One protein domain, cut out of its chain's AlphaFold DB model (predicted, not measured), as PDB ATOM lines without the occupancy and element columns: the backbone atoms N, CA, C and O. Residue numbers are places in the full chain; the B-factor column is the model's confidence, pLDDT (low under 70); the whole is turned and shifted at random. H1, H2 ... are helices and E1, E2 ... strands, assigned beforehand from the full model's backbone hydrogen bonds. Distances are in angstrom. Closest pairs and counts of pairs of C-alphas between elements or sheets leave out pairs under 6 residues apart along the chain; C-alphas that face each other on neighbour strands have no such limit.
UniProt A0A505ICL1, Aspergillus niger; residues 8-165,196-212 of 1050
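What this domain is: This is residues 8 to 165 and 196 to 212 of the 1050 residues of a protein of Aspergillus niger (UniProt A0A505ICL1). Two lobes of crossed helices sit end to end, with a loose arm reaching away from the second: the first lobe holds H1 to H5, and the second gathers H6, H8, H9, H10 and H12 round the longest helix, H7. From the second lobe the lone strand E1 leads out to the arm, residues 150 to 165, which ends in the short helix H11. There are 175 residues printed, with twelve named helices and one named strand, in the order H1 to H10, E1, H11, H12; the class is mostly helix. The whole is only just compact, close to loose, with a radius of gyration of the C-alphas of 18.7 A, and it spans 52 by 45 by 28 A.

Where its parts are: Begin at C-alpha 92, at (-34.311, -34.728, 27.490); from there H7, residues 92 to 107, runs 22.6 A to C-alpha 107 at (-48.691, -17.363, 25.330). Before it in the chain look for H6, residues 79 to 86, and after it for H8, residues 114 to 122, H9, residues 127 to 130, and H10, residues 134 to 140. E1, residues 145 to 149, is 13.4 A long, and H11 is residues 162 to 165. Past the cut you find H12, residues 198 to 206, 12.6 A long. Now go back to C-alpha 8 at (-20.389, 3.138, 21.687), where H1, residues 8 to 17, begins. H2, residues 22 to 25, follows, then H3, residues 29 to 43, 20.8 A long, H4, residues 47 to 60, 19.9 A, and H5, residues 65 to 75, 15.0 A.

How they stand to each other: Start on H7. With residues 94 to 101 alone it touches H10, about perpendicular at 82 degrees, the closest C-alphas being those of Val 98 and Ile 137, 5.6 A apart. With residues 93 to 97 alone it touches H9, closest at the C-alphas of Pro 93 and Val 129, 5.0 A. With residues 102 to 107 alone it touches H12, closest at the C-alphas of Ala 106 and Arg 201, 5.2 A. H8 only just touches H10, with 3 pairs of C-alphas within 8 A, the closest those of Asn 118 and Leu 134, 6.5 A. Move on to H6, which touches H12, about perpendicular at 81 degrees, with the C-alphas of Glu 79 and Phe 200 closest at 5.9 A. H5 and H6 only just touch, and only at the corner, closest at the C-alphas of Ile 75 and Ala 81, 5.6 A. Beyond H5, look at H3 and H4: they touch at a steep tilt of 54 degrees, opposite ways, closest at the C-alphas of Ser 43 and Leu 50, 5.1 A. H1 touches H3, closest at the C-alphas of Asp 9 and Ser 36, 6.4 A. H1 and H2 only just touch, with 3 pairs of C-alphas within 8 A, and only at the corner, closest at the C-alphas of Ser 17 and Ser 23, 4.7 A. H4 and H7 are apart. E1 pairs with no named strand, and H11 touches no helix. Every O i to N i+4 pair is within hydrogen-bond range in H1, H4, H5, H6, H7, H8, H10 and H12, and 10 of 11 are in H3; H2, H9 and H11 are too short for such a pair.

The domain as a whole: The two C-alphas farthest apart are those of Lys 66 and Pro 157, 54.8 A. Residues 166 to 195 are not printed, and C-alphas 165 and 196 are 22.2 A apart across the cut. The link from E1 to H11, residues 150 to 161, is long. The mean pLDDT of the printed part is 74.2; look for values under 70 at 51 residues, among them 42 to 53, 69 to 81 and 149 to 165.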
ATOM      1  N   PRO A   8     -20.172   4.584  21.770       67.75
ATOM      2  CA  PRO A   8     -20.389   3.138  21.687       67.75
ATOM      3  C   PRO A   8     -19.096   2.318  21.591       67.75
ATOM      4  O   PRO A   8     -18.943   1.361  22.342       67.75
ATOM      5  N   ASP A   9     -18.131   2.705  20.744       75.19
ATOM      6  CA  ASP A   9     -16.846   1.988  20.639       75.19
ATOM      7  C   ASP A   9     -16.088   1.957  21.972       75.19
ATOM      8  O   ASP A   9     -15.529   0.927  22.346       75.19
ATOM      9  N   LYS A  10     -16.099   3.064  22.724       76.81
ATOM     10  CA  LYS A  10     -15.470   3.145  24.053       76.81
ATOM     11  C   LYS A  10     -16.149   2.208  25.056       76.81
ATOM     12  O   LYS A  10     -15.449   1.466  25.742       76.81
ATOM     13  N   ILE A  11     -17.483   2.182  25.087       75.12
ATOM     14  CA  ILE A  11     -18.270   1.290  25.958       75.12
ATOM     15  C   ILE A  11     -18.014  -0.186  25.611       75.12
ATOM     16  O   ILE A  11     -17.754  -0.990  26.507       75.12
ATOM     17  N   ILE A  12     -18.024  -0.541  24.321       80.38
ATOM     18  CA  ILE A  12     -17.773  -1.908  23.837       80.38
ATOM     19  C   ILE A  12     -16.360  -2.369  24.216       80.38
ATOM     20  O   ILE A  12     -16.202  -3.407  24.862       80.38
ATOM     21  N   ARG A  13     -15.330  -1.576  23.878       78.12
ATOM     22  CA  ARG A  13     -13.929  -1.882  24.218       78.12
ATOM     23  C   ARG A  13     -13.739  -2.031  25.732       78.12
ATOM     24  O   ARG A  13     -13.056  -2.958  26.158       78.12
ATOM     25  N   GLN A  14     -14.358  -1.166  26.540       79.38
ATOM     26  CA  GLN A  14     -14.273  -1.234  28.001       79.38
ATOM     27  C   GLN A  14     -14.889  -2.532  28.544       79.38
ATOM     28  O   GLN A  14     -14.209  -3.255  29.271       79.38
ATOM     29  N   ARG A  15     -16.116  -2.880  28.133       79.00
ATOM     30  CA  ARG A  15     -16.811  -4.115  28.552       79.00
ATOM     31  C   ARG A  15     -16.061  -5.387  28.136       79.00
ATOM     32  O   ARG A  15     -15.915  -6.306  28.937       79.00
ATOM     33  N   MET A  16     -15.497  -5.414  26.927       79.00
ATOM     34  CA  MET A  16     -14.637  -6.515  26.470       79.00
ATOM     35  C   MET A  16     -13.301  -6.595  27.231       79.00
ATOM     36  O   MET A  16     -12.746  -7.685  27.369       79.00
ATOM     37  N   SER A  17     -12.764  -5.471  27.723       78.19
ATOM     38  CA  SER A  17     -11.460  -5.442  28.407       78.19
ATOM     39  C   SER A  17     -11.477  -6.090  29.794       78.19
ATOM     40  O   SER A  17     -10.460  -6.626  30.224       78.19
ATOM     41  N   SER A  18     -12.639  -6.112  30.453       70.56
ATOM     42  CA  SER A  18     -12.873  -6.792  31.735       70.56
ATOM     43  C   SER A  18     -13.015  -8.320  31.636       70.56
ATOM     44  O   SER A  18     -13.159  -8.973  32.668       70.56
ATOM     45  N   LEU A  19     -12.980  -8.909  30.433       74.06
ATOM     46  CA  LEU A  19     -13.279 -10.329  30.204       74.06
ATOM     47  C   LEU A  19     -12.062 -11.114  29.680       74.06
ATOM     48  O   LEU A  19     -11.298 -10.649  28.832       74.06
ATOM     49  N   ASN A  20     -11.854 -12.323  30.209       70.81
ATOM     50  CA  ASN A  20     -10.573 -13.037  30.119       70.81
ATOM     51  C   ASN A  20     -10.232 -13.591  28.723       70.81
ATOM     52  O   ASN A  20      -9.048 -13.737  28.402       70.81
ATOM     53  N   LYS A  21     -11.224 -13.917  27.885       72.50
ATOM     54  CA  LYS A  21     -11.000 -14.385  26.507       72.50
ATOM     55  C   LYS A  21     -11.146 -13.220  25.523       72.50
ATOM     56  O   LYS A  21     -10.295 -13.071  24.647       72.50
ATOM     57  N   LEU A  22     -12.142 -12.348  25.700       74.06
ATOM     58  CA  LEU A  22     -12.382 -11.205  24.805       74.06
ATOM     59  C   LEU A  22     -11.322 -10.097  24.888       74.06
ATOM     60  O   LEU A  22     -11.016  -9.483  23.864       74.06
ATOM     61  N   SER A  23     -10.659  -9.905  26.029       72.31
ATOM     62  CA  SER A  23      -9.485  -9.016  26.132       72.31
ATOM     63  C   SER A  23      -8.298  -9.449  25.252       72.31
ATOM     64  O   SER A  23      -7.409  -8.642  24.972       72.31
ATOM     65  N   GLN A  24      -8.279 -10.695  24.758       70.88
ATOM     66  CA  GLN A  24      -7.296 -11.157  23.769       70.88
ATOM     67  C   GLN A  24      -7.624 -10.635  22.362       70.88
ATOM     68  O   GLN A  24      -6.708 -10.317  21.608       70.88
ATOM     69  N   VAL A  25      -8.913 -10.476  22.035       71.31
ATOM     70  CA  VAL A  25      -9.387  -9.933  20.750       71.31
ATOM     71  C   VAL A  25      -9.009  -8.456  20.601       71.31
ATOM     72  O   VAL A  25      -8.608  -8.038  19.520       71.31
ATOM     73  N   LEU A  26      -9.017  -7.697  21.706       71.06
ATOM     74  CA  LEU A  26      -8.633  -6.274  21.756       71.06
ATOM     75  C   LEU A  26      -7.171  -5.976  21.356       71.06
ATOM     76  O   LEU A  26      -6.777  -4.812  21.290       71.06
ATOM     77  N   ARG A  27      -6.354  -7.009  21.106       72.06
ATOM     78  CA  ARG A  27      -4.963  -6.885  20.638       72.06
ATOM     79  C   ARG A  27      -4.840  -6.760  19.118       72.06
ATOM     80  O   ARG A  27      -3.787  -6.347  18.642       72.06
ATOM     81  N   ASP A  28      -5.892  -7.100  18.377       76.56
ATOM     82  CA  ASP A  28      -5.970  -6.993  16.919       76.56
ATOM     83  C   ASP A  28      -6.938  -5.846  16.553       76.56
ATOM     84  O   ASP A  28      -8.137  -5.958  16.834       76.56
ATOM     85  N   PRO A  29      -6.461  -4.720  15.982       73.19
ATOM     86  CA  PRO A  29      -7.312  -3.560  15.705       73.19
ATOM     87  C   PRO A  29      -8.440  -3.833  14.705       73.19
ATOM     88  O   PRO A  29      -9.540  -3.302  14.880       73.19
ATOM     89  N   ASP A  30      -8.186  -4.656  13.686       73.25
ATOM     90  CA  ASP A  30      -9.143  -4.912  12.609       73.25
ATOM     91  C   ASP A  30     -10.231  -5.876  13.086       73.25
ATOM     92  O   ASP A  30     -11.419  -5.607  12.908       73.25
ATOM     93  N   VAL A  31      -9.852  -6.932  13.813       73.75
ATOM     94  CA  VAL A  31     -10.815  -7.860  14.433       73.75
ATOM     95  C   VAL A  31     -11.599  -7.164  15.551       73.75
ATOM     96  O   VAL A  31     -12.801  -7.383  15.683       73.75
ATOM     97  N   THR A  32     -10.973  -6.265  16.322       77.12
ATOM     98  CA  THR A  32     -11.682  -5.430  17.315       77.12
ATOM     99  C   THR A  32     -12.769  -4.585  16.658       77.12
ATOM    100  O   THR A  32     -13.880  -4.492  17.183       77.12
ATOM    101  N   LYS A  33     -12.480  -3.992  15.494       79.62
ATOM    102  CA  LYS A  33     -13.468  -3.233  14.724       79.62
ATOM    103  C   LYS A  33     -14.573  -4.139  14.169       79.62
ATOM    104  O   LYS A  33     -15.747  -3.819  14.320       79.62
ATOM    105  N   GLU A  34     -14.216  -5.297  13.611       78.50
ATOM    106  CA  GLU A  34     -15.157  -6.289  13.063       78.50
ATOM    107  C   GLU A  34     -16.104  -6.894  14.123       78.50
ATOM    108  O   GLU A  34     -17.212  -7.341  13.797       78.50
ATOM    109  N   VAL A  35     -15.677  -6.906  15.393       76.44
ATOM    110  CA  VAL A  35     -16.519  -7.203  16.562       76.44
ATOM    111  C   VAL A  35     -17.368  -5.997  16.956       76.44
ATOM    112  O   VAL A  35     -18.572  -6.154  17.129       76.44
ATOM    113  N   SER A  36     -16.780  -4.802  17.078       78.38
ATOM    114  CA  SER A  36     -17.503  -3.592  17.502       78.38
ATOM    115  C   SER A  36     -18.663  -3.260  16.560       78.38
ATOM    116  O   SER A  36     -19.782  -3.033  17.012       78.38
ATOM    117  N   ASP A  37     -18.436  -3.305  15.247       78.56
ATOM    118  CA  ASP A  37     -19.464  -2.988  14.251       78.56
ATOM    119  C   ASP A  37     -20.574  -4.064  14.203       78.56
ATOM    120  O   ASP A  37     -21.752  -3.721  14.095       78.56
ATOM    121  N   PHE A  38     -20.236  -5.344  14.415       77.19
ATOM    122  CA  PHE A  38     -21.218  -6.426  14.589       77.19
ATOM    123  C   PHE A  38     -22.053  -6.257  15.870       77.19
ATOM    124  O   PHE A  38     -23.276  -6.378  15.833       77.19
ATOM    125  N   LEU A  39     -21.415  -5.924  16.996       74.75
ATOM    126  CA  LEU A  39     -22.094  -5.694  18.272       74.75
ATOM    127  C   LEU A  39     -23.020  -4.468  18.227       74.75
ATOM    128  O   LEU A  39     -24.119  -4.527  18.775       74.75
ATOM    129  N   LYS A  40     -22.635  -3.383  17.539       75.19
ATOM    130  CA  LYS A  40     -23.524  -2.231  17.275       75.19
ATOM    131  C   LYS A  40     -24.755  -2.660  16.475       75.19
ATOM    132  O   LYS A  40     -25.872  -2.368  16.889       75.19
ATOM    133  N   GLN A  41     -24.550  -3.379  15.367       72.00
ATOM    134  CA  GLN A  41     -25.629  -3.829  14.481       72.00
ATOM    135  C   GLN A  41     -26.613  -4.778  15.184       72.00
ATOM    136  O   GLN A  41     -27.813  -4.693  14.939       72.00
ATOM    137  N   LEU A  42     -26.123  -5.672  16.050       67.31
ATOM    138  CA  LEU A  42     -26.962  -6.665  16.730       67.31
ATOM    139  C   LEU A  42     -27.654  -6.109  17.987       67.31
ATOM    140  O   LEU A  42     -28.757  -6.541  18.315       67.31
ATOM    141  N   SER A  43     -27.042  -5.136  18.673       64.56
ATOM    142  CA  SER A  43     -27.644  -4.490  19.851       64.56
ATOM    143  C   SER A  43     -28.617  -3.354  19.527       64.56
ATOM    144  O   SER A  43     -29.461  -3.052  20.367       64.56
ATOM    145  N   ASP A  44     -28.510  -2.721  18.354       66.31
ATOM    146  CA  ASP A  44     -29.358  -1.596  17.915       66.31
ATOM    147  C   ASP A  44     -29.456  -0.470  18.975       66.31
ATOM    148  O   ASP A  44     -30.510   0.091  19.266       66.31
ATOM    149  N   GLY A  45     -28.329  -0.198  19.648       56.56
ATOM    150  CA  GLY A  45     -28.219   0.781  20.739       56.56
ATOM    151  C   GLY A  45     -28.661   0.290  22.128       56.56
ATOM    152  O   GLY A  45     -28.411   0.978  23.118       56.56
ATOM    153  N   ASN A  46     -29.257  -0.900  22.251       56.41
ATOM    154  CA  ASN A  46     -29.675  -1.461  23.535       56.41
ATOM    155  C   ASN A  46     -28.478  -2.036  24.319       56.41
ATOM    156  O   ASN A  46     -27.978  -3.125  24.031       56.41
ATOM    157  N   LEU A  47     -28.059  -1.322  25.369       58.31
ATOM    158  CA  LEU A  47     -26.919  -1.701  26.216       58.31
ATOM    159  C   LEU A  47     -27.057  -3.081  26.882       58.31
ATOM    160  O   LEU A  47     -26.033  -3.721  27.108       58.31
ATOM    161  N   SER A  48     -28.276  -3.561  27.154       50.47
ATOM    162  CA  SER A  48     -28.508  -4.875  27.775       50.47
ATOM    163  C   SER A  48     -28.369  -6.019  26.767       50.47
ATOM    164  O   SER A  48     -27.782  -7.053  27.084       50.47
ATOM    165  N   VAL A  49     -28.829  -5.824  25.523       54.81
ATOM    166  CA  VAL A  49     -28.567  -6.766  24.415       54.81
ATOM    167  C   VAL A  49     -27.071  -6.788  24.085       54.81
ATOM    168  O   VAL A  49     -26.511  -7.851  23.812       54.81
ATOM    169  N   LEU A  50     -26.402  -5.633  24.174       68.88
ATOM    170  CA  LEU A  50     -24.954  -5.533  24.020       68.88
ATOM    171  C   LEU A  50     -24.196  -6.338  25.091       68.88
ATOM    172  O   LEU A  50     -23.334  -7.134  24.726       68.88
ATOM    173  N   ASP A  51     -24.523  -6.164  26.378       62.19
ATOM    174  CA  ASP A  51     -23.910  -6.931  27.478       62.19
ATOM    175  C   ASP A  51     -24.102  -8.438  27.284       62.19
ATOM    176  O   ASP A  51     -23.131  -9.190  27.259       62.19
ATOM    177  N   GLN A  52     -25.339  -8.873  27.027       60.88
ATOM    178  CA  GLN A  52     -25.660 -10.285  26.808       60.88
ATOM    179  C   GLN A  52     -24.898 -10.872  25.612       60.88
ATOM    180  O   GLN A  52     -24.398 -11.991  25.687       60.88
ATOM    181  N   THR A  53     -24.756 -10.127  24.511       68.25
ATOM    182  CA  THR A  53     -24.008 -10.614  23.340       68.25
ATOM    183  C   THR A  53     -22.512 -10.737  23.645       68.25
ATOM    184  O   THR A  53     -21.884 -11.708  23.224       68.25
ATOM    185  N   ILE A  54     -21.948  -9.803  24.419       74.06
ATOM    186  CA  ILE A  54     -20.563  -9.864  24.907       74.06
ATOM    187  C   ILE A  54     -20.366 -11.078  25.835       74.06
ATOM    188  O   ILE A  54     -19.423 -11.844  25.632       74.06
ATOM    189  N   ASP A  55     -21.279 -11.329  26.776       66.50
ATOM    190  CA  ASP A  55     -21.224 -12.503  27.658       66.50
ATOM    191  C   ASP A  55     -21.322 -13.819  26.875       66.50
ATOM    192  O   ASP A  55     -20.564 -14.754  27.135       66.50
ATOM    193  N   ILE A  56     -22.194 -13.904  25.864       64.88
ATOM    194  CA  ILE A  56     -22.320 -15.089  24.998       64.88
ATOM    195  C   ILE A  56     -21.037 -15.300  24.165       64.88
ATOM    196  O   ILE A  56     -20.598 -16.440  23.989       64.88
ATOM    197  N   MET A  57     -20.378 -14.226  23.708       71.50
ATOM    198  CA  MET A  57     -19.072 -14.298  23.035       71.50
ATOM    199  C   MET A  57     -17.940 -14.763  23.970       71.50
ATOM    200  O   MET A  57     -17.081 -15.547  23.550       71.50
ATOM    201  N   GLU A  58     -17.935 -14.325  25.233       74.88
ATOM    202  CA  GLU A  58     -16.989 -14.789  26.257       74.88
ATOM    203  C   GLU A  58     -17.279 -16.245  26.650       74.88
ATOM    204  O   GLU A  58     -16.346 -17.040  26.740       74.88
ATOM    205  N   GLN A  59     -18.541 -16.659  26.805       67.50
ATOM    206  CA  GLN A  59     -18.920 -18.056  27.065       67.50
ATOM    207  C   GLN A  59     -18.434 -18.978  25.936       67.50
ATOM    208  O   GLN A  59     -17.669 -19.909  26.206       67.50
ATOM    209  N   TYR A  60     -18.766 -18.659  24.677       68.94
ATOM    210  CA  TYR A  60     -18.321 -19.399  23.484       68.94
ATOM    211  C   TYR A  60     -16.795 -19.360  23.274       68.94
ATOM    212  O   TYR A  60     -16.220 -20.233  22.627       68.94
ATOM    213  N   GLY A  61     -16.113 -18.364  23.846       67.75
ATOM    214  CA  GLY A  61     -14.658 -18.252  23.809       67.75
ATOM    215  C   GLY A  61     -14.119 -17.737  22.481       67.75
ATOM    216  O   GLY A  61     -13.142 -18.283  21.959       67.75
ATOM    217  N   VAL A  62     -14.723 -16.672  21.949       73.56
ATOM    218  CA  VAL A  62     -14.193 -15.949  20.784       73.56
ATOM    219  C   VAL A  62     -12.824 -15.343  21.131       73.56
ATOM    220  O   VAL A  62     -12.698 -14.568  22.072       73.56
ATOM    221  N   LYS A  63     -11.785 -15.711  20.368       68.44
ATOM    222  CA  LYS A  63     -10.376 -15.302  20.581       68.44
ATOM    223  C   LYS A  63      -9.691 -14.739  19.328       68.44
ATOM    224  O   LYS A  63      -8.497 -14.467  19.344       68.44
ATOM    225  N   GLY A  64     -10.420 -14.613  18.221       69.31
ATOM    226  CA  GLY A  64      -9.889 -14.164  16.931       69.31
ATOM    227  C   GLY A  64     -10.811 -14.501  15.750       69.31
ATOM    228  O   GLY A  64     -11.856 -15.137  15.946       69.31
ATOM    229  N   PRO A  65     -10.434 -14.135  14.513       68.12
ATOM    230  CA  PRO A  65     -11.363 -14.054  13.383       68.12
ATOM    231  C   PRO A  65     -11.978 -15.404  12.986       68.12
ATOM    232  O   PRO A  65     -13.163 -15.471  12.686       68.12
ATOM    233  N   LYS A  66     -11.244 -16.521  13.093       72.88
ATOM    234  CA  LYS A  66     -11.808 -17.865  12.830       72.88
ATOM    235  C   LYS A  66     -12.869 -18.297  13.850       72.88
ATOM    236  O   LYS A  66     -13.797 -19.011  13.488       72.88
ATOM    237  N   SER A  67     -12.743 -17.883  15.113       72.44
ATOM    238  CA  SER A  67     -13.781 -18.119  16.130       72.44
ATOM    239  C   SER A  67     -14.936 -17.124  16.021       72.44
ATOM    240  O   SER A  67     -16.073 -17.508  16.269       72.44
ATOM    241  N   LEU A  68     -14.665 -15.886  15.592       72.25
ATOM    242  CA  LEU A  68     -15.692 -14.883  15.318       72.25
ATOM    243  C   LEU A  68     -16.554 -15.275  14.112       72.25
ATOM    244  O   LEU A  68     -17.768 -15.160  14.185       72.25
ATOM    245  N   GLY A  69     -15.948 -15.809  13.046       69.06
ATOM    246  CA  GLY A  69     -16.663 -16.365  11.895       69.06
ATOM    247  C   GLY A  69     -17.645 -17.456  12.316       69.06
ATOM    248  O   GLY A  69     -18.838 -17.309  12.086       69.06
ATOM    249  N   ARG A  70     -17.182 -18.475  13.058       68.25
ATOM    250  CA  ARG A  70     -18.066 -19.524  13.608       68.25
ATOM    251  C   ARG A  70     -19.139 -18.988  14.552       68.25
ATOM    252  O   ARG A  70     -20.236 -19.528  14.592       68.25
ATOM    253  N   PHE A  71     -18.840 -17.941  15.317       68.62
ATOM    254  CA  PHE A  71     -19.817 -17.293  16.192       68.62
ATOM    255  C   PHE A  71     -20.908 -16.570  15.387       68.62
ATOM    256  O   PHE A  71     -22.090 -16.703  15.695       68.62
ATOM    257  N   LYS A  72     -20.522 -15.869  14.314       67.50
ATOM    258  CA  LYS A  72     -21.436 -15.240  13.349       67.50
ATOM    259  C   LYS A  72     -22.246 -16.285  12.570       67.50
ATOM    260  O   LYS A  72     -23.431 -16.072  12.359       67.50
ATOM    261  N   GLU A  73     -21.662 -17.435  12.226       64.44
ATOM    262  CA  GLU A  73     -22.367 -18.590  11.637       64.44
ATOM    263  C   GLU A  73     -23.339 -19.262  12.630       64.44
ATOM    264  O   GLU A  73     -24.401 -19.727  12.224       64.44
ATOM    265  N   MET A  74     -22.996 -19.311  13.924       58.50
ATOM    266  CA  MET A  74     -23.824 -19.909  14.981       58.50
ATOM    267  C   MET A  74     -25.032 -19.041  15.350       58.50
ATOM    268  O   MET A  74     -26.121 -19.576  15.544       58.50
ATOM    269  N   ILE A  75     -24.842 -17.724  15.484       54.28
ATOM    270  CA  ILE A  75     -25.942 -16.789  15.761       54.28
ATOM    271  C   ILE A  75     -26.755 -16.520  14.489       54.28
ATOM    272  O   ILE A  75     -27.980 -16.569  14.540       54.28
ATOM    273  N   GLY A  76     -26.094 -16.308  13.348       59.59
ATOM    274  CA  GLY A  76     -26.743 -16.092  12.056       59.59
ATOM    275  C   GLY A  76     -27.714 -14.906  12.033       59.59
ATOM    276  O   GLY A  76     -27.639 -13.987  12.850       59.59
ATOM    277  N   ASP A  77     -28.647 -14.943  11.081       49.66
ATOM    278  CA  ASP A  77     -29.730 -13.968  10.973       49.66
ATOM    279  C   ASP A  77     -30.894 -14.320  11.923       49.66
ATOM    280  O   ASP A  77     -31.874 -14.961  11.533       49.66
ATOM    281  N   GLY A  78     -30.812 -13.853  13.172       60.59
ATOM    282  CA  GLY A  78     -31.992 -13.588  14.009       60.59
ATOM    283  C   GLY A  78     -32.313 -14.560  15.153       60.59
ATOM    284  O   GLY A  78     -31.537 -15.426  15.557       60.59
ATOM    285  N   GLU A  79     -33.496 -14.354  15.733       64.88
ATOM    286  CA  GLU A  79     -33.892 -14.861  17.054       64.88
ATOM    287  C   GLU A  79     -33.995 -16.392  17.153       64.88
ATOM    288  O   GLU A  79     -33.744 -16.964  18.219       64.88
ATOM    289  N   ASP A  80     -34.313 -17.060  16.041       68.94
ATOM    290  CA  ASP A  80     -34.492 -18.513  15.954       68.94
ATOM    291  C   ASP A  80     -33.271 -19.304  16.458       68.94
ATOM    292  O   ASP A  80     -33.416 -20.381  17.042       68.94
ATOM    293  N   ALA A  81     -32.055 -18.798  16.223       67.94
ATOM    294  CA  ALA A  81     -30.820 -19.481  16.605       67.94
ATOM    295  C   ALA A  81     -30.626 -19.527  18.129       67.94
ATOM    296  O   ALA A  81     -30.207 -20.551  18.672       67.94
ATOM    297  N   LEU A  82     -30.993 -18.454  18.833       70.69
ATOM    298  CA  LEU A  82     -30.877 -18.374  20.291       70.69
ATOM    299  C   LEU A  82     -31.931 -19.250  20.987       70.69
ATOM    300  O   LEU A  82     -31.616 -19.903  21.983       70.69
ATOM    301  N   VAL A  83     -33.143 -19.355  20.422       77.06
ATOM    302  CA  VAL A  83     -34.171 -20.297  20.905       77.06
ATOM    303  C   VAL A  83     -33.769 -21.753  20.639       77.06
ATOM    304  O   VAL A  83     -33.905 -22.588  21.535       77.06
ATOM    305  N   ARG A  84     -33.180 -22.065  19.472       79.12
ATOM    306  CA  ARG A  84     -32.555 -23.380  19.225       79.12
ATOM    307  C   ARG A  84     -31.474 -23.702  20.257       79.12
ATOM    308  O   ARG A  84     -31.475 -24.808  20.785       79.12
ATOM    309  N   ASN A  85     -30.586 -22.756  20.566       76.75
ATOM    310  CA  ASN A  85     -29.468 -22.983  21.483       76.75
ATOM    311  C   ASN A  85     -29.923 -23.262  22.929       76.75
ATOM    312  O   ASN A  85     -29.387 -24.162  23.569       76.75
ATOM    313  N   ALA A  86     -30.956 -22.576  23.431       79.00
ATOM    314  CA  ALA A  86     -31.528 -22.889  24.749       79.00
ATOM    315  C   ALA A  86     -32.110 -24.317  24.822       79.00
ATOM    316  O   ALA A  86     -32.061 -24.956  25.872       79.00
ATOM    317  N   LEU A  87     -32.607 -24.852  23.702       82.31
ATOM    318  CA  LEU A  87     -33.112 -26.225  23.587       82.31
ATOM    319  C   LEU A  87     -32.029 -27.254  23.196       82.31
ATOM    320  O   LEU A  87     -32.311 -28.452  23.165       82.31
ATOM    321  N   ALA A  88     -30.792 -26.823  22.924       74.50
ATOM    322  CA  ALA A  88     -29.684 -27.671  22.478       74.50
ATOM    323  C   ALA A  88     -28.967 -28.375  23.649       74.50
ATOM    324  O   ALA A  88     -27.753 -28.274  23.814       74.50
ATOM    325  N   THR A  89     -29.728 -29.105  24.467       77.62
ATOM    326  CA  THR A  89     -29.210 -29.949  25.555       77.62
ATOM    327  C   THR A  89     -29.423 -31.436  25.260       77.62
ATOM    328  O   THR A  89     -30.378 -31.819  24.580       77.62
ATOM    329  N   SER A  90     -28.519 -32.278  25.765       75.62
ATOM    330  CA  SER A  90     -28.618 -33.744  25.729       75.62
ATOM    331  C   SER A  90     -29.477 -34.324  26.862       75.62
ATOM    332  O   SER A  90     -29.764 -35.517  26.856       75.62
ATOM    333  N   ASN A  91     -29.892 -33.498  27.827       86.69
ATOM    334  CA  ASN A  91     -30.821 -33.874  28.888       86.69
ATOM    335  C   ASN A  91     -32.266 -33.672  28.388       86.69
ATOM    336  O   ASN A  91     -32.733 -32.538  28.265       86.69
ATOM    337  N   GLU A  92     -32.958 -34.768  28.065       87.19
ATOM    338  CA  GLU A  92     -34.311 -34.728  27.490       87.19
ATOM    339  C   GLU A  92     -35.364 -34.112  28.438       87.19
ATOM    340  O   GLU A  92     -36.069 -33.201  27.986       87.19
ATOM    341  N   PRO A  93     -35.435 -34.471  29.742       88.25
ATOM    342  CA  PRO A  93     -36.287 -33.770  30.707       88.25
ATOM    343  C   PRO A  93     -36.051 -32.255  30.729       88.25
ATOM    344  O   PRO A  93     -36.997 -31.474  30.642       88.25
ATOM    345  N   LEU A  94     -34.791 -31.806  30.756       87.31
ATOM    346  CA  LEU A  94     -34.461 -30.379  30.760       87.31
ATOM    347  C   LEU A  94     -34.887 -29.696  29.458       87.31
ATOM    348  O   LEU A  94     -35.417 -28.586  29.500       87.31
ATOM    349  N   ARG A  95     -34.731 -30.358  28.306       89.19
ATOM    350  CA  ARG A  95     -35.212 -29.844  27.016       89.19
ATOM    351  C   ARG A  95     -36.732 -29.666  27.010       89.19
ATOM    352  O   ARG A  95     -37.223 -28.630  26.558       89.19
ATOM    353  N   LYS A  96     -37.469 -30.641  27.548       88.88
ATOM    354  CA  LYS A  96     -38.932 -30.609  27.697       88.88
ATOM    355  C   LYS A  96     -39.377 -29.497  28.656       88.88
ATOM    356  O   LYS A  96     -40.261 -28.712  28.311       88.88
ATOM    357  N   ALA A  97     -38.703 -29.353  29.795       89.88
ATOM    358  CA  ALA A  97     -38.981 -28.329  30.800       89.88
ATOM    359  C   ALA A  97     -38.715 -26.898  30.288       89.88
ATOM    360  O   ALA A  97     -39.577 -26.026  30.408       89.88
ATOM    361  N   VAL A  98     -37.564 -26.665  29.641       90.38
ATOM    362  CA  VAL A  98     -37.215 -25.378  29.004       90.38
ATOM    363  C   VAL A  98     -38.225 -25.019  27.918       90.38
ATOM    364  O   VAL A  98     -38.700 -23.883  27.880       90.38
ATOM    365  N   LYS A  99     -38.621 -25.984  27.074       91.50
ATOM    366  CA  LYS A  99     -39.682 -25.782  26.081       91.50
ATOM    367  C   LYS A  99     -40.991 -25.350  26.753       91.50
ATOM    368  O   LYS A  99     -41.545 -24.328  26.354       91.50
ATOM    369  N   LYS A 100     -41.460 -26.065  27.785       91.12
ATOM    370  CA  LYS A 100     -42.724 -25.735  28.469       91.12
ATOM    371  C   LYS A 100     -42.689 -24.330  29.073       91.12
ATOM    372  O   LYS A 100     -43.595 -23.544  28.804       91.12
ATOM    373  N   VAL A 101     -41.626 -23.960  29.792       92.62
ATOM    374  CA  VAL A 101     -41.491 -22.612  30.379       92.62
ATOM    375  C   VAL A 101     -41.468 -21.517  29.305       92.62
ATOM    376  O   VAL A 101     -42.163 -20.512  29.462       92.62
ATOM    377  N   LEU A 102     -40.759 -21.714  28.185       92.25
ATOM    378  CA  LEU A 102     -40.759 -20.761  27.065       92.25
ATOM    379  C   LEU A 102     -42.157 -20.588  26.448       92.25
ATOM    380  O   LEU A 102     -42.582 -19.452  26.230       92.25
ATOM    381  N   PHE A 103     -42.892 -21.679  26.199       93.62
ATOM    382  CA  PHE A 103     -44.245 -21.613  25.633       93.62
ATOM    383  C   PHE A 103     -45.253 -20.964  26.586       93.62
ATOM    384  O   PHE A 103     -46.010 -20.086  26.163       93.62
ATOM    385  N   TRP A 104     -45.210 -21.302  27.877       94.12
ATOM    386  CA  TRP A 104     -46.049 -20.660  28.889       94.12
ATOM    387  C   TRP A 104     -45.766 -19.159  28.996       94.12
ATOM    388  O   TRP A 104     -46.700 -18.365  28.918       94.12
ATOM    389  N   CYS A 105     -44.499 -18.738  29.060       92.44
ATOM    390  CA  CYS A 105     -44.153 -17.311  29.045       92.44
ATOM    391  C   CYS A 105     -44.572 -16.616  27.733       92.44
ATOM    392  O   CYS A 105     -44.892 -15.427  27.732       92.44
ATOM    393  N   ALA A 106     -44.573 -17.329  26.599       91.56
ATOM    394  CA  ALA A 106     -44.888 -16.740  25.299       91.56
ATOM    395  C   ALA A 106     -46.388 -16.491  25.098       91.56
ATOM    396  O   ALA A 106     -46.767 -15.417  24.616       91.56
ATOM    397  N   PHE A 107     -47.237 -17.437  25.503       93.31
ATOM    398  CA  PHE A 107     -48.691 -17.363  25.330       93.31
ATOM    399  C   PHE A 107     -49.446 -16.820  26.554       93.31
ATOM    400  O   PHE A 107     -50.637 -16.529  26.449       93.31
ATOM    401  N   ALA A 108     -48.784 -16.603  27.697       91.00
ATOM    402  CA  ALA A 108     -49.456 -16.069  28.878       91.00
ATOM    403  C   ALA A 108     -50.054 -14.662  28.686       91.00
ATOM    404  O   ALA A 108     -49.451 -13.773  28.074       91.00
ATOM    405  N   LYS A 109     -51.254 -14.464  29.244       91.19
ATOM    406  CA  LYS A 109     -52.051 -13.227  29.115       91.19
ATOM    407  C   LYS A 109     -51.624 -12.122  30.089       91.19
ATOM    408  O   LYS A 109     -51.820 -10.945  29.816       91.19
ATOM    409  N   GLN A 110     -50.979 -12.514  31.185       87.06
ATOM    410  CA  GLN A 110     -50.263 -11.669  32.146       87.06
ATOM    411  C   GLN A 110     -48.880 -12.293  32.394       87.06
ATOM    412  O   GLN A 110     -48.725 -13.505  32.232       87.06
ATOM    413  N   THR A 111     -47.883 -11.499  32.790       85.00
ATOM    414  CA  THR A 111     -46.551 -12.021  33.135       85.00
ATOM    415  C   THR A 111     -46.654 -13.027  34.288       85.00
ATOM    416  O   THR A 111     -47.336 -12.778  35.285       85.00
ATOM    417  N   LEU A 112     -45.996 -14.181  34.155       88.75
ATOM    418  CA  LEU A 112     -46.057 -15.256  35.147       88.75
ATOM    419  C   LEU A 112     -45.004 -15.062  36.243       88.75
ATOM    420  O   LEU A 112     -43.883 -14.626  35.974       88.75
ATOM    421  N   THR A 113     -45.366 -15.422  37.473       88.19
ATOM    422  CA  THR A 113     -44.446 -15.449  38.616       88.19
ATOM    423  C   THR A 113     -43.689 -16.774  38.689       88.19
ATOM    424  O   THR A 113     -44.143 -17.791  38.154       88.19
ATOM    425  N   VAL A 114     -42.567 -16.790  39.411       87.38
ATOM    426  CA  VAL A 114     -41.815 -18.005  39.766       87.38
ATOM    427  C   VAL A 114     -42.740 -19.042  40.412       87.38
ATOM    428  O   VAL A 114     -42.717 -20.204  40.015       87.38
ATOM    429  N   THR A 115     -43.627 -18.629  41.324       86.88
ATOM    430  CA  THR A 115     -44.626 -19.527  41.933       86.88
ATOM    431  C   THR A 115     -45.574 -20.154  40.898       86.88
ATOM    432  O   THR A 115     -45.782 -21.369  40.927       86.88
ATOM    433  N   LYS A 116     -46.110 -19.369  39.948       89.06
ATOM    434  CA  LYS A 116     -46.995 -19.880  38.878       89.06
ATOM    435  C   LYS A 116     -46.261 -20.854  37.946       89.06
ATOM    436  O   LYS A 116     -46.824 -21.882  37.580       89.06
ATOM    437  N   LEU A 117     -45.004 -20.578  37.588       90.38
ATOM    438  CA  LEU A 117     -44.205 -21.458  36.724       90.38
ATOM    439  C   LEU A 117     -43.762 -22.749  37.426       90.38
ATOM    440  O   LEU A 117     -43.806 -23.811  36.810       90.38
ATOM    441  N   ASN A 118     -43.426 -22.698  38.718       89.19
ATOM    442  CA  ASN A 118     -43.190 -23.905  39.516       89.19
ATOM    443  C   ASN A 118     -44.444 -24.801  39.560       89.19
ATOM    444  O   ASN A 118     -44.333 -26.015  39.421       89.19
ATOM    445  N   GLN A 119     -45.642 -24.216  39.673       88.00
ATOM    446  CA  GLN A 119     -46.903 -24.969  39.620       88.00
ATOM    447  C   GLN A 119     -47.118 -25.644  38.253       88.00
ATOM    448  O   GLN A 119     -47.468 -26.819  38.215       88.00
ATOM    449  N   VAL A 120     -46.805 -24.968  37.140       89.56
ATOM    450  CA  VAL A 120     -46.836 -25.562  35.783       89.56
ATOM    451  C   VAL A 120     -45.884 -26.763  35.634       89.56
ATOM    452  O   VAL A 120     -46.206 -27.704  34.908       89.56
ATOM    453  N   LEU A 121     -44.733 -26.755  36.318       88.69
ATOM    454  CA  LEU A 121     -43.753 -27.852  36.291       88.69
ATOM    455  C   LEU A 121     -44.166 -29.045  37.170       88.69
ATOM    456  O   LEU A 121     -43.983 -30.191  36.770       88.69
ATOM    457  N   VAL A 122     -44.796 -28.806  38.325       86.62
ATOM    458  CA  VAL A 122     -45.322 -29.871  39.211       86.62
ATOM    459  C   VAL A 122     -46.443 -30.694  38.546       86.62
ATOM    460  O   VAL A 122     -46.711 -31.826  38.957       86.62
ATOM    461  N   LEU A 123     -47.065 -30.164  37.489       84.44
ATOM    462  CA  LEU A 123     -48.141 -30.792  36.714       84.44
ATOM    463  C   LEU A 123     -47.655 -31.647  35.524       84.44
ATOM    464  O   LEU A 123     -48.477 -32.188  34.795       84.44
ATOM    465  N   GLU A 124     -46.347 -31.785  35.294       85.12
ATOM    466  CA  GLU A 124     -45.805 -32.635  34.219       85.12
ATOM    467  C   GLU A 124     -45.824 -34.127  34.580       85.12
ATOM    468  O   GLU A 124     -45.179 -34.511  35.544       85.12
ATOM    469  N   ASP A 125     -46.456 -35.001  33.790       81.38
ATOM    470  CA  ASP A 125     -46.499 -36.463  34.049       81.38
ATOM    471  C   ASP A 125     -45.117 -37.136  34.203       81.38
ATOM    472  O   ASP A 125     -44.995 -38.242  34.728       81.38
ATOM    473  N   ASP A 126     -44.071 -36.469  33.727       85.12
ATOM    474  CA  ASP A 126     -42.690 -36.924  33.718       85.12
ATOM    475  C   ASP A 126     -41.985 -36.587  35.050       85.12
ATOM    476  O   ASP A 126     -41.757 -35.408  35.350       85.12
ATOM    477  N   PRO A 127     -41.625 -37.593  35.873       84.81
ATOM    478  CA  PRO A 127     -41.059 -37.358  37.199       84.81
ATOM    479  C   PRO A 127     -39.654 -36.748  37.146       84.81
ATOM    480  O   PRO A 127     -39.269 -36.053  38.086       84.81
ATOM    481  N   GLU A 128     -38.902 -36.956  36.060       85.25
ATOM    482  CA  GLU A 128     -37.593 -36.323  35.879       85.25
ATOM    483  C   GLU A 128     -37.757 -34.829  35.572       85.25
ATOM    484  O   GLU A 128     -36.953 -34.021  36.031       85.25
ATOM    485  N   VAL A 129     -38.845 -34.433  34.896       84.38
ATOM    486  CA  VAL A 129     -39.218 -33.016  34.733       84.38
ATOM    487  C   VAL A 129     -39.721 -32.404  36.041       84.38
ATOM    488  O   VAL A 129     -39.284 -31.303  36.377       84.38
ATOM    489  N   LYS A 130     -40.566 -33.099  36.821       83.94
ATOM    490  CA  LYS A 130     -41.019 -32.597  38.140       83.94
ATOM    491  C   LYS A 130     -39.859 -32.328  39.106       83.94
ATOM    492  O   LYS A 130     -39.977 -31.463  39.970       83.94
ATOM    493  N   ALA A 131     -38.756 -33.066  38.976       83.69
ATOM    494  CA  ALA A 131     -37.561 -32.908  39.803       83.69
ATOM    495  C   ALA A 131     -36.675 -31.703  39.413       83.69
ATOM    496  O   ALA A 131     -35.762 -31.350  40.163       83.69
ATOM    497  N   LEU A 132     -36.913 -31.056  38.264       84.50
ATOM    498  CA  LEU A 132     -36.133 -29.900  37.819       84.50
ATOM    499  C   LEU A 132     -36.641 -28.598  38.447       84.50
ATOM    500  O   LEU A 132     -37.689 -28.069  38.081       84.50
ATOM    501  N   GLY A 133     -35.834 -28.020  39.339       82.88
ATOM    502  CA  GLY A 133     -36.054 -26.660  39.831       82.88
ATOM    503  C   GLY A 133     -35.981 -25.617  38.707       82.88
ATOM    504  O   GLY A 133     -35.139 -25.706  37.808       82.88
ATOM    505  N   LEU A 134     -36.833 -24.587  38.787       86.50
ATOM    506  CA  LEU A 134     -36.903 -23.509  37.793       86.50
ATOM    507  C   LEU A 134     -35.568 -22.764  37.610       86.50
ATOM    508  O   LEU A 134     -35.301 -22.271  36.522       86.50
ATOM    509  N   GLU A 135     -34.694 -22.736  38.619       84.44
ATOM    510  CA  GLU A 135     -33.339 -22.169  38.521       84.44
ATOM    511  C   GLU A 135     -32.483 -22.863  37.448       84.44
ATOM    512  O   GLU A 135     -31.853 -22.194  36.629       84.44
ATOM    513  N   THR A 136     -32.522 -24.199  37.377       85.81
ATOM    514  CA  THR A 136     -31.820 -24.993  36.350       85.81
ATOM    515  C   THR A 136     -32.345 -24.670  34.949       85.81
ATOM    516  O   THR A 136     -31.577 -24.560  33.992       85.81
ATOM    517  N   ILE A 137     -33.658 -24.466  34.833       87.38
ATOM    518  CA  ILE A 137     -34.335 -24.120  33.580       87.38
ATOM    519  C   ILE A 137     -33.983 -22.687  33.153       87.38
ATOM    520  O   ILE A 137     -33.636 -22.458  31.995       87.38
ATOM    521  N   LEU A 138     -34.017 -21.727  34.083       83.88
ATOM    522  CA  LEU A 138     -33.664 -20.325  33.843       83.88
ATOM    523  C   LEU A 138     -32.179 -20.145  33.515       83.88
ATOM    524  O   LEU A 138     -31.864 -19.327  32.660       83.88
ATOM    525  N   SER A 139     -31.286 -20.943  34.105       81.50
ATOM    526  CA  SER A 139     -29.869 -21.004  33.722       81.50
ATOM    527  C   SER A 139     -29.708 -21.429  32.253       81.50
ATOM    528  O   SER A 139     -29.091 -20.723  31.454       81.50
ATOM    529  N   GLN A 140     -30.375 -22.515  31.846       82.44
ATOM    530  CA  GLN A 140     -30.340 -23.022  30.467       82.44
ATOM    531  C   GLN A 140     -30.953 -22.050  29.432       82.44
ATOM    532  O   GLN A 140     -30.572 -22.078  28.260       82.44
ATOM    533  N   CYS A 141     -31.867 -21.159  29.838       81.75
ATOM    534  CA  CYS A 141     -32.450 -20.123  28.970       81.75
ATOM    535  C   CYS A 141     -32.090 -18.678  29.371       81.75
ATOM    536  O   CYS A 141     -32.780 -17.738  28.964       81.75
ATOM    537  N   GLN A 142     -30.971 -18.480  30.083       75.56
ATOM    538  CA  GLN A 142     -30.559 -17.190  30.667       75.56
ATOM    539  C   GLN A 142     -30.411 -16.042  29.656       75.56
ATOM    540  O   GLN A 142     -30.473 -14.880  30.048       75.56
ATOM    541  N   ASN A 143     -30.236 -16.364  28.371       70.25
ATOM    542  CA  ASN A 143     -30.090 -15.421  27.256       70.25
ATOM    543  C   ASN A 143     -31.435 -15.007  26.619       70.25
ATOM    544  O   ASN A 143     -31.473 -14.104  25.790       70.25
ATOM    545  N   LEU A 144     -32.537 -15.676  26.978       75.62
ATOM    546  CA  LEU A 144     -33.881 -15.454  26.426       75.62
ATOM    547  C   LEU A 144     -34.827 -14.872  27.476       75.62
ATOM    548  O   LEU A 144     -35.559 -13.921  27.194       75.62
ATOM    549  N   LEU A 145     -34.797 -15.448  28.679       81.44
ATOM    550  CA  LEU A 145     -35.607 -15.046  29.821       81.44
ATOM    551  C   LEU A 145     -34.748 -14.330  30.868       81.44
ATOM    552  O   LEU A 145     -33.536 -14.540  30.963       81.44
ATOM    553  N   PHE A 146     -35.387 -13.481  31.666       76.44
ATOM    554  CA  PHE A 146     -34.818 -12.930  32.890       76.44
ATOM    555  C   PHE A 146     -35.854 -12.943  34.014       76.44
ATOM    556  O   PHE A 146     -37.061 -12.923  33.769       76.44
ATOM    557  N   MET A 147     -35.358 -12.991  35.248       78.44
ATOM    558  CA  MET A 147     -36.173 -12.830  36.445       78.44
ATOM    559  C   MET A 147     -36.154 -11.361  36.869       78.44
ATOM    560  O   MET A 147     -35.089 -10.747  36.941       78.44
ATOM    561  N   ARG A 148     -37.329 -10.811  37.165       70.69
ATOM    562  CA  ARG A 148     -37.536  -9.418  37.558       70.69
ATOM    563  C   ARG A 148     -38.359  -9.368  38.838       70.69
ATOM    564  O   ARG A 148     -39.436  -9.952  38.897       70.69
ATOM    565  N   GLN A 149     -37.873  -8.672  39.859       64.56
ATOM    566  CA  GLN A 149     -38.678  -8.389  41.046       64.56
ATOM    567  C   GLN A 149     -39.607  -7.205  40.752       64.56
ATOM    568  O   GLN A 149     -39.152  -6.165  40.277       64.56
ATOM    569  N   MET A 150     -40.905  -7.373  41.001       56.91
ATOM    570  CA  MET A 150     -41.922  -6.328  40.870       56.91
ATOM    571  C   MET A 150     -42.979  -6.488  41.966       56.91
ATOM    572  O   MET A 150     -43.224  -7.589  42.456       56.91
ATOM    573  N   LEU A 151     -43.655  -5.395  42.319       50.75
ATOM    574  CA  LEU A 151     -44.868  -5.479  43.132       50.75
ATOM    575  C   LEU A 151     -46.036  -6.069  42.309       50.75
ATOM    576  O   LEU A 151     -46.175  -5.720  41.129       50.75
ATOM    577  N   PRO A 152     -46.887  -6.927  42.910       51.38
ATOM    578  CA  PRO A 152     -48.070  -7.481  42.272       51.38
ATOM    579  C   PRO A 152     -49.055  -6.395  41.829       51.38
ATOM    580  O   PRO A 152     -49.056  -5.298  42.399       51.38
ATOM    581  N   PRO A 153     -49.923  -6.673  40.836       49.78
ATOM    582  CA  PRO A 153     -50.884  -5.696  40.318       49.78
ATOM    583  C   PRO A 153     -51.804  -5.073  41.382       49.78
ATOM    584  O   PRO A 153     -52.275  -3.956  41.190       49.78
ATOM    585  N   ASP A 154     -52.033  -5.794  42.479       48.12
ATOM    586  CA  ASP A 154     -52.893  -5.479  43.621       48.12
ATOM    587  C   ASP A 154     -52.208  -4.689  44.761       48.12
ATOM    588  O   ASP A 154     -52.886  -4.256  45.695       48.12
ATOM    589  N   LEU A 155     -50.890  -4.436  44.696       45.88
ATOM    590  CA  LEU A 155     -50.130  -3.746  45.752       45.88
ATOM    591  C   LEU A 155     -49.445  -2.454  45.270       45.88
ATOM    592  O   LEU A 155     -48.225  -2.385  45.125       45.88
ATOM    593  N   GLY A 156     -50.230  -1.385  45.109       42.84
ATOM    594  CA  GLY A 156     -49.716  -0.016  44.960       42.84
ATOM    595  C   GLY A 156     -50.770   1.001  44.500       42.84
ATOM    596  O   GLY A 156     -51.795   0.612  43.939       42.84
ATOM    597  N   PRO A 157     -50.553   2.315  44.706       38.94
ATOM    598  CA  PRO A 157     -51.418   3.346  44.141       38.94
ATOM    599  C   PRO A 157     -51.302   3.360  42.609       38.94
ATOM    600  O   PRO A 157     -50.209   3.468  42.056       38.94
ATOM    601  N   SER A 158     -52.437   3.311  41.908       42.59
ATOM    602  CA  SER A 158     -52.536   3.062  40.455       42.59
ATOM    603  C   SER A 158     -51.902   4.108  39.521       42.59
ATOM    604  O   SER A 158     -51.964   3.947  38.303       42.59
ATOM    605  N   LYS A 159     -51.306   5.175  40.067       42.84
ATOM    606  CA  LYS A 159     -50.728   6.314  39.332       42.84
ATOM    607  C   LYS A 159     -49.213   6.480  39.506       42.84
ATOM    608  O   LYS A 159     -48.664   7.422  38.943       42.84
ATOM    609  N   LEU A 160     -48.551   5.630  40.291       42.03
ATOM    610  CA  LEU A 160     -47.105   5.720  40.514       42.03
ATOM    611  C   LEU A 160     -46.342   4.724  39.633       42.03
ATOM    612  O   LEU A 160     -46.825   3.621  39.370       42.03
ATOM    613  N   ASP A 161     -45.140   5.109  39.203       46.72
ATOM    614  CA  ASP A 161     -44.226   4.192  38.527       46.72
ATOM    615  C   ASP A 161     -43.769   3.096  39.508       46.72
ATOM    616  O   ASP A 161     -43.354   3.361  40.642       46.72
ATOM    617  N   ARG A 162     -43.901   1.846  39.061       49.16
ATOM    618  CA  ARG A 162     -43.715   0.639  39.870       49.16
ATOM    619  C   ARG A 162     -42.241   0.293  40.078       49.16
ATOM    620  O   ARG A 162     -41.943  -0.417  41.034       49.16
ATOM    621  N   GLU A 163     -41.338   0.794  39.232       42.22
ATOM    622  CA  GLU A 163     -39.892   0.668  39.453       42.22
ATOM    623  C   GLU A 163     -39.433   1.646  40.542       42.22
ATOM    624  O   GLU A 163     -38.838   1.246  41.545       42.22
ATOM    625  N   LEU A 164     -39.800   2.925  40.392       38.66
ATOM    626  CA  LEU A 164     -39.412   4.005  41.306       38.66
ATOM    627  C   LEU A 164     -39.871   3.768  42.750       38.66
ATOM    628  O   LEU A 164     -39.108   4.033  43.679       38.66
ATOM    629  N   TYR A 165     -41.083   3.238  42.956       41.62
ATOM    630  CA  TYR A 165     -41.609   2.996  44.304       41.62
ATOM    631  C   TYR A 165     -40.733   2.035  45.122       41.62
ATOM    632  O   TYR A 165     -40.486   2.284  46.303       41.62
ATOM    633  N   ARG A 196     -36.323 -11.185  27.629       70.25
ATOM    634  CA  ARG A 196     -35.340 -10.089  27.516       70.25
ATOM    635  C   ARG A 196     -35.543  -9.210  26.284       70.25
ATOM    636  O   ARG A 196     -35.093  -8.069  26.259       70.25
ATOM    637  N   HIS A 197     -36.211  -9.740  25.261       72.38
ATOM    638  CA  HIS A 197     -36.580  -8.992  24.071       72.38
ATOM    639  C   HIS A 197     -37.897  -9.503  23.477       72.38
ATOM    640  O   HIS A 197     -38.094 -10.710  23.330       72.38
ATOM    641  N   ALA A 198     -38.789  -8.592  23.072       72.88
ATOM    642  CA  ALA A 198     -40.106  -8.950  22.535       72.88
ATOM    643  C   ALA A 198     -40.021  -9.835  21.275       72.88
ATOM    644  O   ALA A 198     -40.855 -10.718  21.082       72.88
ATOM    645  N   LYS A 199     -38.970  -9.675  20.455       73.25
ATOM    646  CA  LYS A 199     -38.748 -10.529  19.277       73.25
ATOM    647  C   LYS A 199     -38.534 -12.010  19.647       73.25
ATOM    648  O   LYS A 199     -38.976 -12.870  18.893       73.25
ATOM    649  N   PHE A 200     -37.968 -12.335  20.820       80.75
ATOM    650  CA  PHE A 200     -37.875 -13.725  21.302       80.75
ATOM    651  C   PHE A 200     -39.254 -14.312  21.630       80.75
ATOM    652  O   PHE A 200     -39.527 -15.463  21.295       80.75
ATOM    653  N   ARG A 201     -40.155 -13.509  22.214       83.94
ATOM    654  CA  ARG A 201     -41.546 -13.914  22.466       83.94
ATOM    655  C   ARG A 201     -42.263 -14.257  21.158       83.94
ATOM    656  O   ARG A 201     -42.906 -15.300  21.059       83.94
ATOM    657  N   GLU A 202     -42.107 -13.415  20.138       82.50
ATOM    658  CA  GLU A 202     -42.695 -13.646  18.812       82.50
ATOM    659  C   GLU A 202     -42.019 -14.794  18.042       82.50
ATOM    660  O   GLU A 202     -42.694 -15.514  17.313       82.50
ATOM    661  N   CYS A 203     -40.719 -15.031  18.237       82.31
ATOM    662  CA  CYS A 203     -40.014 -16.219  17.746       82.31
ATOM    663  C   CYS A 203     -40.621 -17.512  18.321       82.31
ATOM    664  O   CYS A 203     -40.957 -18.429  17.569       82.31
ATOM    665  N   VAL A 204     -40.830 -17.576  19.643       87.12
ATOM    666  CA  VAL A 204     -41.457 -18.742  20.293       87.12
ATOM    667  C   VAL A 204     -42.888 -18.954  19.785       87.12
ATOM    668  O   VAL A 204     -43.245 -20.079  19.439       87.12
ATOM    669  N   LYS A 205     -43.681 -17.882  19.634       86.50
ATOM    670  CA  LYS A 205     -45.033 -17.954  19.045       86.50
ATOM    671  C   LYS A 205     -45.060 -18.419  17.584       86.50
ATOM    672  O   LYS A 205     -46.048 -19.017  17.172       86.50
ATOM    673  N   LYS A 206     -44.027 -18.122  16.788       84.06
ATOM    674  CA  LYS A 206     -43.947 -18.515  15.368       84.06
ATOM    675  C   LYS A 206     -43.505 -19.964  15.164       84.06
ATOM    676  O   LYS A 206     -43.857 -20.548  14.145       84.06
ATOM    677  N   GLY A 207     -42.727 -20.530  16.088       80.88
ATOM    678  CA  GLY A 207     -42.214 -21.905  15.988       80.88
ATOM    679  C   GLY A 207     -41.084 -22.114  14.967       80.88
ATOM    680  O   GLY A 207     -40.551 -23.217  14.878       80.88
ATOM    681  N   SER A 208     -40.681 -21.071  14.232       75.12
ATOM    682  CA  SER A 208     -39.707 -21.106  13.124       75.12
ATOM    683  C   SER A 208     -38.349 -21.715  13.497       75.12
ATOM    684  O   SER A 208     -37.708 -22.383  12.682       75.12
ATOM    685  N   PHE A 209     -37.965 -21.589  14.767       78.31
ATOM    686  CA  PHE A 209     -36.749 -22.163  15.324       78.31
ATOM    687  C   PHE A 209     -36.668 -23.702  15.207       78.31
ATOM    688  O   PHE A 209     -35.557 -24.226  15.096       78.31
ATOM    689  N   MET A 210     -37.793 -24.432  15.190       78.75
ATOM    690  CA  MET A 210     -37.832 -25.903  15.191       78.75
ATOM    691  C   MET A 210     -38.714 -26.455  14.050       78.75
ATOM    692  O   MET A 210     -39.942 -26.422  14.147       78.75
ATOM    693  N   PRO A 211     -38.123 -27.019  12.976       72.88
ATOM    694  CA  PRO A 211     -38.880 -27.616  11.878       72.88
ATOM    695  C   PRO A 211     -39.843 -28.715  12.353       72.88
ATOM    696  O   PRO A 211     -39.442 -29.637  13.058       72.88
ATOM    697  N   GLY A 212     -41.111 -28.626  11.940       71.94
ATOM    698  CA  GLY A 212     -42.158 -29.590  12.304       71.94
ATOM    699  C   GLY A 212     -42.833 -29.355  13.663       71.94
ATOM    700  O   GLY A 212     -43.707 -30.135  14.032       71.94
TER     701      GLY A 212